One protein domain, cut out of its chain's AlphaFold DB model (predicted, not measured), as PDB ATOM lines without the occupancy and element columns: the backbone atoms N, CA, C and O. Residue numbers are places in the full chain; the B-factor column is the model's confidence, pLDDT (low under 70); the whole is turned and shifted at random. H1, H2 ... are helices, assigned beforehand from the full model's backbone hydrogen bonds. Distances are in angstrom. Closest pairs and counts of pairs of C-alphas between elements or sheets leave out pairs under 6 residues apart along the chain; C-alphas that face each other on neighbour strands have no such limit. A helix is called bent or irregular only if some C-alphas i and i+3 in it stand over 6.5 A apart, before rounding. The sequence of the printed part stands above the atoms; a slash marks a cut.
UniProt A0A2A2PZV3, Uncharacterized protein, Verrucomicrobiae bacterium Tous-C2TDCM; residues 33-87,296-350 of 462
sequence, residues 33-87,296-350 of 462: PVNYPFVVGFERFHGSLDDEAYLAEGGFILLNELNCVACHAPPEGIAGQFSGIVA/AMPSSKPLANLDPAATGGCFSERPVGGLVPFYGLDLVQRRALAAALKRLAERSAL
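Overview. This is residues 33 to 87 and 296 to 350 of the 462 residues of an uncharacterized protein of Verrucomicrobiae bacterium Tous-C2TDCM (UniProt A0A2A2PZV3). With little regular structure, this is a compact, rounded mass of loops round two crossed helices, H2 and H4, with short H1 packed on H2. The printed part has 110 residues, 36 in four named helices, H1 to H4 along the chain, and no named strand: all helix. The radius of gyration of the C-alphas is 13.1 A; the spans are 35 by 34 by 27 A.

Arrangement. H2, residues 52 to 65, touches H4, residues 331 to 342, about perpendicular at 85 degrees; the closest C-alphas, of Ala 56 and Ala 340, are 4.2 A apart. H2 touches H1, residues 40 to 43, with residues 58 to 62 alone; the closest C-alphas, of Phe 42 and Gly 58, are 5.4 A apart. H3, residues 76 to 81, is apart from H1 and H4, and only just from H2, the closest C-alphas 8.2 A apart. Every O i to N i+4 pair is within hydrogen-bond range in H4, 9 of 10 in H2 and 0 of 2 in H3, with 2 of 3 O i to N i+3 pairs; H1 is too short for an i+4 pair.

Along the chain. From first to last C-alpha, H2 measures 19.4 A, H4 16.6 A, H3 10.1 A and H1 5.2 A. C-alpha 40 is at (-0.633, -3.826, 16.352), C-alpha 342 at (-23.405, -4.096, 18.870). H3 is irregular: C-alphas 77 and 80 are 7.7 A apart.

Size, cuts and confidence. Residues 88 to 295 are not printed; C-alphas 87 and 296 are 12.7 A apart. Of the links printed whole, both are short. Residues 296 to 330 hold no named element. No printed residue is under 70 in pLDDT.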
ATOM      1  N   PRO A  33       4.171   4.993   5.921       79.44
ATOM      2  CA  PRO A  33       3.214   4.956   7.012       79.44
ATOM      3  C   PRO A  33       1.822   4.594   6.496       79.44
ATOM      4  O   PRO A  33       1.434   4.949   5.374       79.44
ATOM      5  N   VAL A  34       1.043   3.938   7.352       88.88
ATOM      6  CA  VAL A  34      -0.406   3.814   7.171       88.88
ATOM      7  C   VAL A  34      -1.091   5.150   7.488       88.88
ATOM      8  O   VAL A  34      -0.512   6.029   8.127       88.88
ATOM      9  N   ASN A  35      -2.325   5.333   7.015       90.62
ATOM     10  CA  ASN A  35      -3.078   6.583   7.193       90.62
ATOM     11  C   ASN A  35      -4.263   6.431   8.161       90.62
ATOM     12  O   ASN A  35      -5.317   7.031   7.954       90.62
ATOM     13  N   TYR A  36      -4.085   5.617   9.195       93.88
ATOM     14  CA  TYR A  36      -5.045   5.320  10.261       93.88
ATOM     15  C   TYR A  36      -4.265   5.003  11.545       93.88
ATOM     16  O   TYR A  36      -3.094   4.631  11.439       93.88
ATOM     17  N   PRO A  37      -4.848   5.149  12.748       95.12
ATOM     18  CA  PRO A  37      -4.131   4.877  13.992       95.12
ATOM     19  C   PRO A  37      -3.716   3.403  14.051       95.12
ATOM     20  O   PRO A  37      -4.568   2.519  14.008       95.12
ATOM     21  N   PHE A  38      -2.415   3.130  14.138       95.50
ATOM     22  CA  PHE A  38      -1.897   1.766  14.074       95.50
ATOM     23  C   PHE A  38      -2.028   1.062  15.429       95.50
ATOM     24  O   PHE A  38      -1.362   1.433  16.400       95.50
ATOM     25  N   VAL A  39      -2.854   0.015  15.490       96.06
ATOM     26  CA  VAL A  39      -3.016  -0.840  16.674       96.06
ATOM     27  C   VAL A  39      -2.532  -2.243  16.339       96.06
ATOM     28  O   VAL A  39      -3.241  -3.016  15.708       96.06
ATOM     29  N   VAL A  40      -1.323  -2.594  16.781       93.69
ATOM     30  CA  VAL A  40      -0.633  -3.826  16.352       93.69
ATOM     31  C   VAL A  40      -1.454  -5.108  16.550       93.69
ATOM     32  O   VAL A  40      -1.500  -5.949  15.657       93.69
ATOM     33  N   GLY A  41      -2.162  -5.232  17.677       94.19
ATOM     34  CA  GLY A  41      -3.025  -6.383  17.958       94.19
ATOM     35  C   GLY A  41      -4.271  -6.461  17.068       94.19
ATOM     36  O   GLY A  41      -4.853  -7.531  16.947       94.19
ATOM     37  N   PHE A  42      -4.668  -5.353  16.437       96.94
ATOM     38  CA  PHE A  42      -5.713  -5.331  15.419       96.94
ATOM     39  C   PHE A  42      -5.122  -5.621  14.035       96.94
ATOM     40  O   PHE A  42      -5.501  -6.603  13.407       96.94
ATOM     41  N   GLU A  43      -4.131  -4.830  13.609       94.88
ATOM     42  CA  GLU A  43      -3.579  -4.876  12.244       94.88
ATOM     43  C   GLU A  43      -2.895  -6.206  11.896       94.88
ATOM     44  O   GLU A  43      -2.757  -6.553  10.725       94.88
ATOM     45  N   ARG A  44      -2.445  -6.963  12.904       93.12
ATOM     46  CA  ARG A  44      -1.837  -8.283  12.699       93.12
ATOM     47  C   ARG A  44      -2.865  -9.390  12.454       93.12
ATOM     48  O   ARG A  44      -2.520 -10.389  11.829       93.12
ATOM     49  N   PHE A  45      -4.079  -9.252  12.984       95.06
ATOM     50  CA  PHE A  45      -5.028 -10.365  13.098       95.06
ATOM     51  C   PHE A  45      -6.376 -10.115  12.433       95.06
ATOM     52  O   PHE A  45      -7.090 -11.080  12.207       95.06
ATOM     53  N   HIS A  46      -6.724  -8.867  12.125       96.19
ATOM     54  CA  HIS A  46      -8.039  -8.508  11.610       96.19
ATOM     55  C   HIS A  46      -7.939  -7.769  10.274       96.19
ATOM     56  O   HIS A  46      -7.073  -6.917  10.077       96.19
ATOM     57  N   GLY A  47      -8.848  -8.079   9.352       95.12
ATOM     58  CA  GLY A  47      -8.850  -7.561   7.990       95.12
ATOM     59  C   GLY A  47     -10.247  -7.378   7.400       95.12
ATOM     60  O   GLY A  47     -11.271  -7.734   7.972       95.12
ATOM     61  N   SER A  48     -10.313  -6.795   6.203       94.62
ATOM     62  CA  SER A  48     -11.579  -6.393   5.568       94.62
ATOM     63  C   SER A  48     -12.515  -7.551   5.195       94.62
ATOM     64  O   SER A  48     -13.721  -7.313   5.039       94.62
ATOM     65  N   LEU A  49     -11.958  -8.757   5.035       95.62
ATOM     66  CA  LEU A  49     -12.647  -9.985   4.624       95.62
ATOM     67  C   LEU A  49     -13.192 -10.805   5.796       95.62
ATOM     68  O   LEU A  49     -13.931 -11.760   5.563       95.62
ATOM     69  N   ASP A  50     -12.848 -10.437   7.026       96.94
ATOM     70  CA  ASP A  50     -13.323 -11.134   8.211       96.94
ATOM     71  C   ASP A  50     -14.831 -10.944   8.410       96.94
ATOM     72  O   ASP A  50     -15.410  -9.897   8.079       96.94
ATOM     73  N   ASP A  51     -15.473 -11.964   8.978       97.19
ATOM     74  CA  ASP A  51     -16.877 -11.883   9.353       97.19
ATOM     75  C   ASP A  51     -17.109 -10.918  10.532       97.19
ATOM     76  O   ASP A  51     -16.191 -10.523  11.255       97.19
ATOM     77  N   GLU A  52     -18.365 -10.503  10.727       96.19
ATOM     78  CA  GLU A  52     -18.718  -9.503  11.745       96.19
ATOM     79  C   GLU A  52     -18.406  -9.974  13.178       96.19
ATOM     80  O   GLU A  52     -18.061  -9.148  14.026       96.19
ATOM     81  N   ALA A  53     -18.493 -11.277  13.464       96.44
ATOM     82  CA  ALA A  53     -18.226 -11.806  14.798       96.44
ATOM     83  C   ALA A  53     -16.725 -11.790  15.113       96.44
ATOM     84  O   ALA A  53     -16.341 -11.366  16.205       96.44
ATOM     85  N   TYR A  54     -15.877 -12.176  14.158       96.75
ATOM     86  CA  TYR A  54     -14.425 -12.106  14.314       96.75
ATOM     87  C   TYR A  54     -13.919 -10.656  14.339       96.75
ATOM     88  O   TYR A  54     -13.100 -10.300  15.191       96.75
ATOM     89  N   LEU A  55     -14.468  -9.777  13.491       97.38
ATOM     90  CA  LEU A  55     -14.168  -8.340  13.532       97.38
ATOM     91  C   LEU A  55     -14.556  -7.685  14.858       97.38
ATOM     92  O   LEU A  55     -13.881  -6.748  15.282       97.38
ATOM     93  N   ALA A  56     -15.608  -8.156  15.531       97.50
ATOM     94  CA  ALA A  56     -15.974  -7.638  16.845       97.50
ATOM     95  C   ALA A  56     -14.885  -7.900  17.899       97.50
ATOM     96  O   ALA A  56     -14.629  -7.020  18.720       97.50
ATOM     97  N   GLU A  57     -14.187  -9.042  17.852       96.50
ATOM     98  CA  GLU A  57     -13.033  -9.288  18.732       96.50
ATOM     99  C   GLU A  57     -11.908  -8.272  18.484       96.50
ATOM    100  O   GLU A  57     -11.371  -7.706  19.440       96.50
ATOM    101  N   GLY A  58     -11.645  -7.933  17.218       97.12
ATOM    102  CA  GLY A  58     -10.741  -6.840  16.858       97.12
ATOM    103  C   GLY A  58     -11.239  -5.471  17.332       97.12
ATOM    104  O   GLY A  58     -10.470  -4.655  17.836       97.12
ATOM    105  N   GLY A  59     -12.545  -5.221  17.249       97.69
ATOM    106  CA  GLY A  59     -13.159  -3.990  17.739       97.69
ATOM    107  C   GLY A  59     -13.028  -3.814  19.251       97.69
ATOM    108  O   GLY A  59     -12.796  -2.697  19.711       97.69
ATOM    109  N   PHE A  60     -13.092  -4.893  20.038       97.75
ATOM    110  CA  PHE A  60     -12.811  -4.820  21.472       97.75
ATOM    111  C   PHE A  60     -11.353  -4.426  21.739       97.75
ATOM    112  O   PHE A  60     -11.112  -3.588  22.611       97.75
ATOM    113  N   ILE A  61     -10.391  -4.950  20.966       97.06
ATOM    114  CA  ILE A  61      -8.984  -4.514  21.044       97.06
ATOM    115  C   ILE A  61      -8.892  -3.011  20.758       97.06
ATOM    116  O   ILE A  61      -8.290  -2.280  21.542       97.06
ATOM    117  N   LEU A  62      -9.543  -2.523  19.696       97.88
ATOM    118  CA  LEU A  62      -9.545  -1.099  19.347       97.88
ATOM    119  C   LEU A  62     -10.167  -0.219  20.444       97.88
ATOM    120  O   LEU A  62      -9.594   0.820  20.764       97.88
ATOM    121  N   LEU A  63     -11.282  -0.631  21.064       97.25
ATOM    122  CA  LEU A  63     -11.902   0.111  22.176       97.25
ATOM    123  C   LEU A  63     -10.925   0.331  23.341       97.25
ATOM    124  O   LEU A  63     -10.943   1.394  23.969       97.25
ATOM    125  N   ASN A  64     -10.064  -0.654  23.617       95.75
ATOM    126  CA  ASN A  64      -9.033  -0.539  24.643       95.75
ATOM    127  C   ASN A  64      -7.810   0.259  24.162       95.75
ATOM    128  O   ASN A  64      -7.391   1.201  24.830       95.75
ATOM    129  N   GLU A  65      -7.235  -0.105  23.013       95.62
ATOM    130  CA  GLU A  65      -5.940   0.409  22.539       95.62
ATOM    131  C   GLU A  65      -6.014   1.820  21.940       95.62
ATOM    132  O   GLU A  65      -5.047   2.572  22.037       95.62
ATOM    133  N   LEU A  66      -7.160   2.225  21.384       96.06
ATOM    134  CA  LEU A  66      -7.428   3.630  21.040       96.06
ATOM    135  C   LEU A  66      -7.909   4.440  22.251       96.06
ATOM    136  O   LEU A  66      -8.184   5.634  22.138       96.06
ATOM    137  N   ASN A  67      -7.982   3.801  23.420       94.38
ATOM    138  CA  ASN A  67      -8.357   4.388  24.696       94.38
ATOM    139  C   ASN A  67      -9.779   4.967  24.744       94.38
ATOM    140  O   ASN A  67     -10.042   5.888  25.514       94.38
ATOM    141  N   CYS A  68     -10.723   4.421  23.969       94.94
ATOM    142  CA  CYS A  68     -12.129   4.847  24.018       94.94
ATOM    143  C   CYS A  68     -12.693   4.742  25.447       94.94
ATOM    144  O   CYS A  68     -13.488   5.575  25.885       94.94
ATOM    145  N   VAL A  69     -12.213   3.740  26.187       94.50
ATOM    146  CA  VAL A  69     -12.583   3.434  27.573       94.50
ATOM    147  C   VAL A  69     -12.122   4.485  28.590       94.50
ATOM    148  O   VAL A  69     -12.624   4.494  29.709       94.50
ATOM    149  N   ALA A  70     -11.218   5.400  28.215       92.50
ATOM    150  CA  ALA A  70     -10.813   6.513  29.074       92.50
ATOM    151  C   ALA A  70     -11.909   7.574  29.233       92.50
ATOM    152  O   ALA A  70     -11.976   8.236  30.264       92.50
ATOM    153  N   CYS A  71     -12.790   7.709  28.238       91.94
ATOM    154  CA  CYS A  71     -13.928   8.628  28.290       91.94
ATOM    155  C   CYS A  71     -15.257   7.883  28.446       91.94
ATOM    156  O   CYS A  71     -16.150   8.362  29.145       91.94
ATOM    157  N   HIS A  72     -15.393   6.713  27.818       94.44
ATOM    158  CA  HIS A  72     -16.619   5.923  27.800       94.44
ATOM    159  C   HIS A  72     -16.503   4.721  28.739       94.44
ATOM    160  O   HIS A  72     -15.811   3.755  28.432       94.44
ATOM    161  N   ALA A  73     -17.206   4.751  29.872       95.81
ATOM    162  CA  ALA A  73     -17.135   3.660  30.842       95.81
ATOM    163  C   ALA A  73     -17.569   2.311  30.215       95.81
ATOM    164  O   ALA A  73     -18.645   2.252  29.599       95.81
ATOM    165  N   PRO A  74     -16.773   1.233  30.360       95.62
ATOM    166  CA  PRO A  74     -17.194  -0.114  29.988       95.62
ATOM    167  C   PRO A  74     -18.253  -0.656  30.967       95.62
ATOM    168  O   PRO A  74     -18.340  -0.182  32.102       95.62
ATOM    169  N   PRO A  75     -19.051  -1.666  30.570       94.19
ATOM    170  CA  PRO A  75     -19.945  -2.357  31.497       94.19
ATOM    171  C   PRO A  75     -19.166  -2.987  32.661       94.19
ATOM    172  O   PRO A  75     -18.111  -3.586  32.448       94.19
ATOM    173  N   GLU A  76     -19.704  -2.901  33.881       91.50
ATOM    174  CA  GLU A  76     -19.013  -3.291  35.122       91.50
ATOM    175  C   GLU A  76     -18.463  -4.729  35.084       91.50
ATOM    176  O   GLU A  76     -17.295  -4.953  35.401       91.50
ATOM    177  N   GLY A  77     -19.252  -5.691  34.590       90.31
ATOM    178  CA  GLY A  77     -18.866  -7.109  34.532       90.31
ATOM    179  C   GLY A  77     -17.690  -7.436  33.601       90.31
ATOM    180  O   GLY A  77     -17.108  -8.515  33.710       90.31
ATOM    181  N   ILE A  78     -17.317  -6.522  32.702       92.75
ATOM    182  CA  ILE A  78     -16.188  -6.687  31.772       92.75
ATOM    183  C   ILE A  78     -15.163  -5.554  31.876       92.75
ATOM    184  O   ILE A  78     -14.189  -5.550  31.125       92.75
ATOM    185  N   ALA A  79     -15.326  -4.623  32.821       91.50
ATOM    186  CA  ALA A  79     -14.461  -3.454  32.973       91.50
ATOM    187  C   ALA A  79     -12.979  -3.822  33.165       91.50
ATOM    188  O   ALA A  79     -12.105  -3.133  32.647       91.50
ATOM    189  N   GLY A  80     -12.687  -4.952  33.822       88.75
ATOM    190  CA  GLY A  80     -11.319  -5.453  34.003       88.75
ATOM    191  C   GLY A  80     -10.586  -5.814  32.701       88.75
ATOM    192  O   GLY A  80      -9.359  -5.827  32.686       88.75
ATOM    193  N   GLN A  81     -11.309  -6.063  31.603       89.56
ATOM    194  CA  GLN A  81     -10.722  -6.298  30.273       89.56
ATOM    195  C   GLN A  81     -10.354  -4.993  29.555       89.56
ATOM    196  O   GLN A  81      -9.556  -4.994  28.621       89.56
ATOM    197  N   PHE A  82     -10.947  -3.884  29.994       92.31
ATOM    198  CA  PHE A  82     -10.896  -2.570  29.366       92.31
ATOM    199  C   PHE A  82     -10.171  -1.570  30.273       92.31
ATOM    200  O   PHE A  82     -10.698  -0.513  30.612       92.31
ATOM    201  N   SER A  83      -8.947  -1.905  30.685       87.38
ATOM    202  CA  SER A  83      -8.120  -1.044  31.544       87.38
ATOM    203  C   SER A  83      -7.655   0.251  30.860       87.38
ATOM    204  O   SER A  83      -7.097   1.139  31.516       87.38
ATOM    205  N   GLY A  84      -7.831   0.334  29.540       91.06
ATOM    206  CA  GLY A  84      -7.307   1.396  28.695       91.06
ATOM    207  C   GLY A  84      -5.785   1.378  28.632       91.06
ATOM    208  O   GLY A  84      -5.122   0.425  29.060       91.06
ATOM    209  N   ILE A  85      -5.239   2.474  28.115       90.56
ATOM    210  CA  ILE A  85      -3.802   2.713  28.008       90.56
ATOM    211  C   ILE A  85      -3.415   3.984  28.762       90.56
ATOM    212  O   ILE A  85      -4.168   4.956  28.843       90.56
ATOM    213  N   VAL A  86      -2.215   3.978  29.325       90.62
ATOM    214  CA  VAL A  86      -1.518   5.202  29.728       90.62
ATOM    215  C   VAL A  86      -0.694   5.643  28.525       90.62
ATOM    216  O   VAL A  86       0.202   4.903  28.097       90.62
ATOM    217  N   ALA A  87      -1.034   6.803  27.964       91.81
ATOM    218  CA  ALA A  87      -0.312   7.394  26.844       91.81
ATOM    219  C   ALA A  87       1.112   7.805  27.260       91.81
ATOM    220  O   ALA A  87       1.487   7.710  28.430       91.81
ATOM    221  N   ALA A 296      -8.110  11.119  34.500       79.75
ATOM    222  CA  ALA A 296      -9.543  11.351  34.600       79.75
ATOM    223  C   ALA A 296     -10.287  10.011  34.679       79.75
ATOM    224  O   ALA A 296      -9.914   9.045  34.011       79.75
ATOM    225  N   MET A 297     -11.364   9.971  35.458       81.75
ATOM    226  CA  MET A 297     -12.341   8.895  35.322       81.75
ATOM    227  C   MET A 297     -13.204   9.139  34.075       81.75
ATOM    228  O   MET A 297     -13.436  10.303  33.728       81.75
ATOM    229  N   PRO A 298     -13.729   8.076  33.437       85.69
ATOM    230  CA  PRO A 298     -14.640   8.211  32.308       85.69
ATOM    231  C   PRO A 298     -15.830   9.114  32.651       85.69
ATOM    232  O   PRO A 298     -16.551   8.869  33.617       85.69
ATOM    233  N   SER A 299     -16.018  10.166  31.859       86.06
ATOM    234  CA  SER A 299     -17.011  11.227  32.089       86.06
ATOM    235  C   SER A 299     -18.076  11.311  30.988       86.06
ATOM    236  O   SER A 299     -19.046  12.057  31.111       86.06
ATOM    237  N   SER A 300     -17.901  10.557  29.899       91.44
ATOM    238  CA  SER A 300     -18.776  10.573  28.724       91.44
ATOM    239  C   SER A 300     -19.823   9.456  28.767       91.44
ATOM    240  O   SER A 300     -19.812   8.585  29.637       91.44
ATOM    241  N   LYS A 301     -20.751   9.471  27.797       94.25
ATOM    242  CA  LYS A 301     -21.802   8.449  27.635       94.25
ATOM    243  C   LYS A 301     -21.188   7.034  27.710       94.25
ATOM    244  O   LYS A 301     -20.278   6.772  26.933       94.25
ATOM    245  N   PRO A 302     -21.645   6.118  28.581       96.44
ATOM    246  CA  PRO A 302     -21.049   4.781  28.695       96.44
ATOM    247  C   PRO A 302     -21.042   4.011  27.368       96.44
ATOM    248  O   PRO A 302     -21.937   4.222  26.544       96.44
ATOM    249  N   LEU A 303     -20.090   3.084  27.183       95.75
ATOM    250  CA  LEU A 303     -19.940   2.312  25.936       95.75
ATOM    251  C   LEU A 303     -21.236   1.600  25.527       95.75
ATOM    252  O   LEU A 303     -21.615   1.649  24.363       95.75
ATOM    253  N   ALA A 304     -21.948   1.011  26.494       95.38
ATOM    254  CA  ALA A 304     -23.218   0.308  26.274       95.38
ATOM    255  C   ALA A 304     -24.330   1.185  25.688       95.38
ATOM    256  O   ALA A 304     -25.287   0.669  25.122       95.38
ATOM    257  N   ASN A 305     -24.200   2.505  25.818       95.62
ATOM    258  CA  ASN A 305     -25.198   3.449  25.347       95.62
ATOM    259  C   ASN A 305     -24.744   4.170  24.067       95.62
ATOM    260  O   ASN A 305     -25.461   5.053  23.591       95.62
ATOM    261  N   LEU A 306     -23.562   3.871  23.522       94.50
ATOM    262  CA  LEU A 306     -23.136   4.423  22.238       94.50
ATOM    263  C   LEU A 306     -23.956   3.820  21.100       94.50
ATOM    264  O   LEU A 306     -24.337   2.656  21.146       94.50
ATOM    265  N   ASP A 307     -24.239   4.632  20.085       92.88
ATOM    266  CA  ASP A 307     -24.924   4.166  18.884       92.88
ATOM    267  C   ASP A 307     -23.897   3.529  17.929       92.88
ATOM    268  O   ASP A 307     -23.042   4.248  17.404       92.88
ATOM    269  N   PRO A 308     -23.950   2.206  17.687       89.25
ATOM    270  CA  PRO A 308     -23.014   1.529  16.792       89.25
ATOM    271  C   PRO A 308     -23.193   1.911  15.315       89.25
ATOM    272  O   PRO A 308     -22.317   1.604  14.507       89.25
ATOM    273  N   ALA A 309     -24.314   2.538  14.943       89.38
ATOM    274  CA  ALA A 309     -24.573   3.026  13.591       89.38
ATOM    275  C   ALA A 309     -24.164   4.498  13.398       89.38
ATOM    276  O   ALA A 309     -24.294   5.028  12.292       89.38
ATOM    277  N   ALA A 310     -23.666   5.165  14.446       86.44
ATOM    278  CA  ALA A 310     -23.270   6.561  14.368       86.44
ATOM    279  C   ALA A 310     -22.135   6.771  13.357       86.44
ATOM    280  O   ALA A 310     -21.119   6.082  13.362       86.44
ATOM    281  N   THR A 311     -22.283   7.797  12.523       82.69
ATOM    282  CA  THR A 311     -21.236   8.292  11.613       82.69
ATOM    283  C   THR A 311     -20.608   9.604  12.110       82.69
ATOM    284  O   THR A 311     -19.675  10.135  11.508       82.69
ATOM    285  N   GLY A 312     -21.118  10.135  13.226       84.81
ATOM    286  CA  GLY A 312     -20.626  11.326  13.919       84.81
ATOM    287  C   GLY A 312     -19.651  11.005  15.059       84.81
ATOM    288  O   GLY A 312     -19.367   9.845  15.357       84.81
ATOM    289  N   GLY A 313     -19.157  12.036  15.742       85.94
ATOM    290  CA  GLY A 313     -18.275  11.852  16.896       85.94
ATOM    291  C   GLY A 313     -16.906  11.281  16.502       85.94
ATOM    292  O   GLY A 313     -16.340  11.641  15.474       85.94
ATOM    293  N   CYS A 314     -16.390  10.336  17.293       87.50
ATOM    294  CA  CYS A 314     -15.116   9.660  17.014       87.50
ATOM    295  C   CYS A 314     -15.122   8.829  15.713       87.50
ATOM    296  O   CYS A 314     -14.057   8.408  15.263       87.50
ATOM    297  N   PHE A 315     -16.296   8.572  15.115       90.62
ATOM    298  CA  PHE A 315     -16.446   7.841  13.847       90.62
ATOM    299  C   PHE A 315     -16.462   8.772  12.626       90.62
ATOM    300  O   PHE A 315     -16.525   8.293  11.492       90.62
ATOM    301  N   SER A 316     -16.391  10.091  12.834       90.12
ATOM    302  CA  SER A 316     -16.380  11.063  11.745       90.12
ATOM    303  C   SER A 316     -15.162  10.898  10.838       90.12
ATOM    304  O   SER A 316     -14.033  10.741  11.296       90.12
ATOM    305  N   GLU A 317     -15.389  10.990   9.526       90.56
ATOM    306  CA  GLU A 317     -14.327  10.894   8.510       90.56
ATOM    307  C   GLU A 317     -13.457  12.155   8.431       90.56
ATOM    308  O   GLU A 317     -12.375  12.146   7.842       90.56
ATOM    309  N   ARG A 318     -13.925  13.254   9.031       90.62
ATOM    310  CA  ARG A 318     -13.219  14.532   9.130       90.62
ATOM    311  C   ARG A 318     -13.354  15.093  10.547       90.62
ATOM    312  O   ARG A 318     -14.353  14.800  11.204       90.62
ATOM    313  N   PRO A 319     -12.398  15.916  11.010       90.06
ATOM    314  CA  PRO A 319     -12.545  16.642  12.263       90.06
ATOM    315  C   PRO A 319     -13.803  17.517  12.245       90.06
ATOM    316  O   PRO A 319     -14.009  18.287  11.307       90.06
ATOM    317  N   VAL A 320     -14.629  17.403  13.285       89.19
ATOM    318  CA  VAL A 320     -15.886  18.160  13.414       89.19
ATOM    319  C   VAL A 320     -15.802  19.305  14.423       89.19
ATOM    320  O   VAL A 320     -16.615  20.221  14.353       89.19
ATOM    321  N   GLY A 321     -14.802  19.281  15.308       84.31
ATOM    322  CA  GLY A 321     -14.610  20.271  16.365       84.31
ATOM    323  C   GLY A 321     -15.166  19.864  17.728       84.31
ATOM    324  O   GLY A 321     -15.668  18.754  17.921       84.31
ATOM    325  N   GLY A 322     -15.050  20.773  18.687       84.00
ATOM    326  CA  GLY A 322     -15.382  20.578  20.090       84.00
ATOM    327  C   GLY A 322     -14.407  19.638  20.797       84.00
ATOM    328  O   GLY A 322     -13.253  19.481  20.414       84.00
ATOM    329  N   LEU A 323     -14.889  18.966  21.844       80.94
ATOM    330  CA  LEU A 323     -14.113  17.966  22.592       80.94
ATOM    331  C   LEU A 323     -14.131  16.574  21.938       80.94
ATOM    332  O   LEU A 323     -13.818  15.587  22.598       80.94
ATOM    333  N   VAL A 324     -14.541  16.468  20.670       86.75
ATOM    334  CA  VAL A 324     -14.637  15.194  19.951       86.75
ATOM    335  C   VAL A 324     -13.269  14.842  19.355       86.75
ATOM    336  O   VAL A 324     -12.823  15.523  18.429       86.75
ATOM    337  N   PRO A 325     -12.604  13.767  19.816       89.94
ATOM    338  CA  PRO A 325     -11.318  13.371  19.265       89.94
ATOM    339  C   PRO A 325     -11.451  12.834  17.837       89.94
ATOM    340  O   PRO A 325     -12.293  11.979  17.553       89.94
ATOM    341  N   PHE A 326     -10.573  13.282  16.940       92.94
ATOM    342  CA  PHE A 326     -10.477  12.741  15.586       92.94
ATOM    343  C   PHE A 326      -9.307  11.761  15.463       92.94
ATOM    344  O   PHE A 326      -8.144  12.159  15.403       92.94
ATOM    345  N   TYR A 327      -9.620  10.469  15.379       92.81
ATOM    346  CA  TYR A 327      -8.620   9.408  15.212       92.81
ATOM    347  C   TYR A 327      -8.203   9.200  13.753       92.81
ATOM    348  O   TYR A 327      -7.089   8.762  13.489       92.81
ATOM    349  N   GLY A 328      -9.079   9.513  12.792       93.25
ATOM    350  CA  GLY A 328      -8.844   9.171  11.391       93.25
ATOM    351  C   GLY A 328      -8.855   7.669  11.129       93.25
ATOM    352  O   GLY A 328      -7.993   7.175  10.410       93.25
ATOM    353  N   LEU A 329      -9.812   6.971  11.746       95.75
ATOM    354  CA  LEU A 329     -10.051   5.541  11.560       95.75
ATOM    355  C   LEU A 329     -10.191   5.205  10.074       95.75
ATOM    356  O   LEU A 329     -10.728   6.007   9.300       95.75
ATOM    357  N   ASP A 330      -9.782   4.007   9.676       95.44
ATOM    358  CA  ASP A 330     -10.116   3.483   8.354       95.44
ATOM    359  C   ASP A 330     -11.503   2.801   8.349       95.44
ATOM    360  O   ASP A 330     -12.243   2.814   9.340       95.44
ATOM    361  N   LEU A 331     -11.898   2.242   7.201       95.12
ATOM    362  CA  LEU A 331     -13.189   1.566   7.071       95.12
ATOM    363  C   LEU A 331     -13.257   0.271   7.898       95.12
ATOM    364  O   LEU A 331     -14.318  -0.043   8.441       95.12
ATOM    365  N   VAL A 332     -12.157  -0.484   7.992       96.75
ATOM    366  CA  VAL A 332     -12.128  -1.780   8.686       96.75
ATOM    367  C   VAL A 332     -12.214  -1.568  10.197       96.75
ATOM    368  O   VAL A 332     -13.049  -2.190  10.850       96.75
ATOM    369  N   GLN A 333     -11.462  -0.610  10.736       97.44
ATOM    370  CA  GLN A 333     -11.506  -0.198  12.136       97.44
ATOM    371  C   GLN A 333     -12.895   0.327  12.526       97.44
ATOM    372  O   GLN A 333     -13.426  -0.078  13.561       97.44
ATOM    373  N   ARG A 334     -13.538   1.163  11.692       96.56
ATOM    374  CA  ARG A 334     -14.927   1.608  11.940       96.56
ATOM    375  C   ARG A 334     -15.907   0.434  11.981       96.56
ATOM    376  O   ARG A 334     -16.734   0.369  12.888       96.56
ATOM    377  N   ARG A 335     -15.805  -0.506  11.032       96.62
ATOM    378  CA  ARG A 335     -16.644  -1.719  11.003       96.62
ATOM    379  C   ARG A 335     -16.435  -2.578  12.250       96.62
ATOM    380  O   ARG A 335     -17.416  -2.996  12.856       96.62
ATOM    381  N   ALA A 336     -15.185  -2.798  12.648       98.31
ATOM    382  CA  ALA A 336     -14.832  -3.573  13.830       98.31
ATOM    383  C   ALA A 336     -15.362  -2.930  15.120       98.31
ATOM    384  O   ALA A 336     -16.016  -3.599  15.917       98.31
ATOM    385  N   LEU A 337     -15.161  -1.619  15.301       97.88
ATOM    386  CA  LEU A 337     -15.690  -0.872  16.447       97.88
ATOM    387  C   LEU A 337     -17.224  -0.922  16.502       97.88
ATOM    388  O   LEU A 337     -17.787  -1.177  17.564       97.88
ATOM    389  N   ALA A 338     -17.908  -0.738  15.368       96.81
ATOM    390  CA  ALA A 338     -19.363  -0.868  15.294       96.81
ATOM    391  C   ALA A 338     -19.833  -2.285  15.672       96.81
ATOM    392  O   ALA A 338     -20.776  -2.434  16.451       96.81
ATOM    393  N   ALA A 339     -19.164  -3.324  15.162       97.62
ATOM    394  CA  ALA A 339     -19.461  -4.718  15.486       97.62
ATOM    395  C   ALA A 339     -19.258  -5.015  16.982       97.62
ATOM    396  O   ALA A 339     -20.126  -5.615  17.618       97.62
ATOM    397  N   ALA A 340     -18.165  -4.525  17.572       97.69
ATOM    398  CA  ALA A 340     -17.895  -4.649  19.002       97.69
ATOM    399  C   ALA A 340     -18.958  -3.951  19.859       97.69
ATOM    400  O   ALA A 340     -19.441  -4.537  20.825       97.69
ATOM    401  N   LEU A 341     -19.374  -2.733  19.494       97.12
ATOM    402  CA  LEU A 341     -20.425  -2.004  20.210       97.12
ATOM    403  C   LEU A 341     -21.776  -2.737  20.157       97.12
ATOM    404  O   LEU A 341     -22.424  -2.872  21.194       97.12
ATOM    405  N   LYS A 342     -22.176  -3.281  18.997       96.81
ATOM    406  CA  LYS A 342     -23.405  -4.096  18.870       96.81
ATOM    407  C   LYS A 342     -23.378  -5.333  19.765       96.81
ATOM    408  O   LYS A 342     -24.397  -5.698  20.342       96.81
ATOM    409  N   ARG A 343     -22.214  -5.977  19.862       96.12
ATOM    410  CA  ARG A 343     -22.014  -7.249  20.576       96.12
ATOM    411  C   ARG A 343     -21.543  -7.053  22.017       96.12
ATOM    412  O   ARG A 343     -21.272  -8.026  22.712       96.12
ATOM    413  N   LEU A 344     -21.460  -5.810  22.498       95.75
ATOM    414  CA  LEU A 344     -20.913  -5.491  23.816       95.75
ATOM    415  C   LEU A 344     -21.701  -6.161  24.948       95.75
ATOM    416  O   LEU A 344     -21.101  -6.637  25.905       95.75
ATOM    417  N   ALA A 345     -23.029  -6.239  24.817       93.69
ATOM    418  CA  ALA A 345     -23.900  -6.898  25.791       93.69
ATOM    419  C   ALA A 345     -23.743  -8.432  25.817       93.69
ATOM    420  O   ALA A 345     -24.093  -9.062  26.811       93.69
ATOM    421  N   GLU A 346     -23.212  -9.031  24.747       93.69
ATOM    422  CA  GLU A 346     -22.936 -10.470  24.656       93.69
ATOM    423  C   GLU A 346     -21.561 -10.833  25.241       93.69
ATOM    424  O   GLU A 346     -21.261 -12.010  25.449       93.69
ATOM    425  N   ARG A 347     -20.696  -9.841  25.495       93.38
ATOM    426  CA  ARG A 347     -19.339 -10.075  25.991       93.38
ATOM    427  C   ARG A 347     -19.363 -10.433  27.476       93.38
ATOM    428  O   ARG A 347     -19.881  -9.691  28.306       93.38
ATOM    429  N   SER A 348     -18.735 -11.553  27.814       90.94
ATOM    430  CA  SER A 348     -18.531 -12.018  29.186       90.94
ATOM    431  C   SER A 348     -17.089 -11.809  29.646       90.94
ATOM    432  O   SER A 348     -16.221 -11.417  28.860       90.94
ATOM    433  N   ALA A 349     -16.812 -12.113  30.918       89.81
ATOM    434  CA  ALA A 349     -15.447 -12.310  31.401       89.81
ATOM    435  C   ALA A 349     -14.686 -13.296  30.490       89.81
ATOM    436  O   ALA A 349     -15.272 -14.274  30.015       89.81
ATOM    437  N   LEU A 350     -13.403 -13.020  30.236       91.88
ATOM    438  CA  LEU A 350     -12.535 -13.937  29.499       91.88
ATOM    439  C   LEU A 350     -12.217 -15.140  30.387       91.88
ATOM    440  O   LEU A 350     -11.900 -14.978  31.566       91.88
TER     441      LEU A 350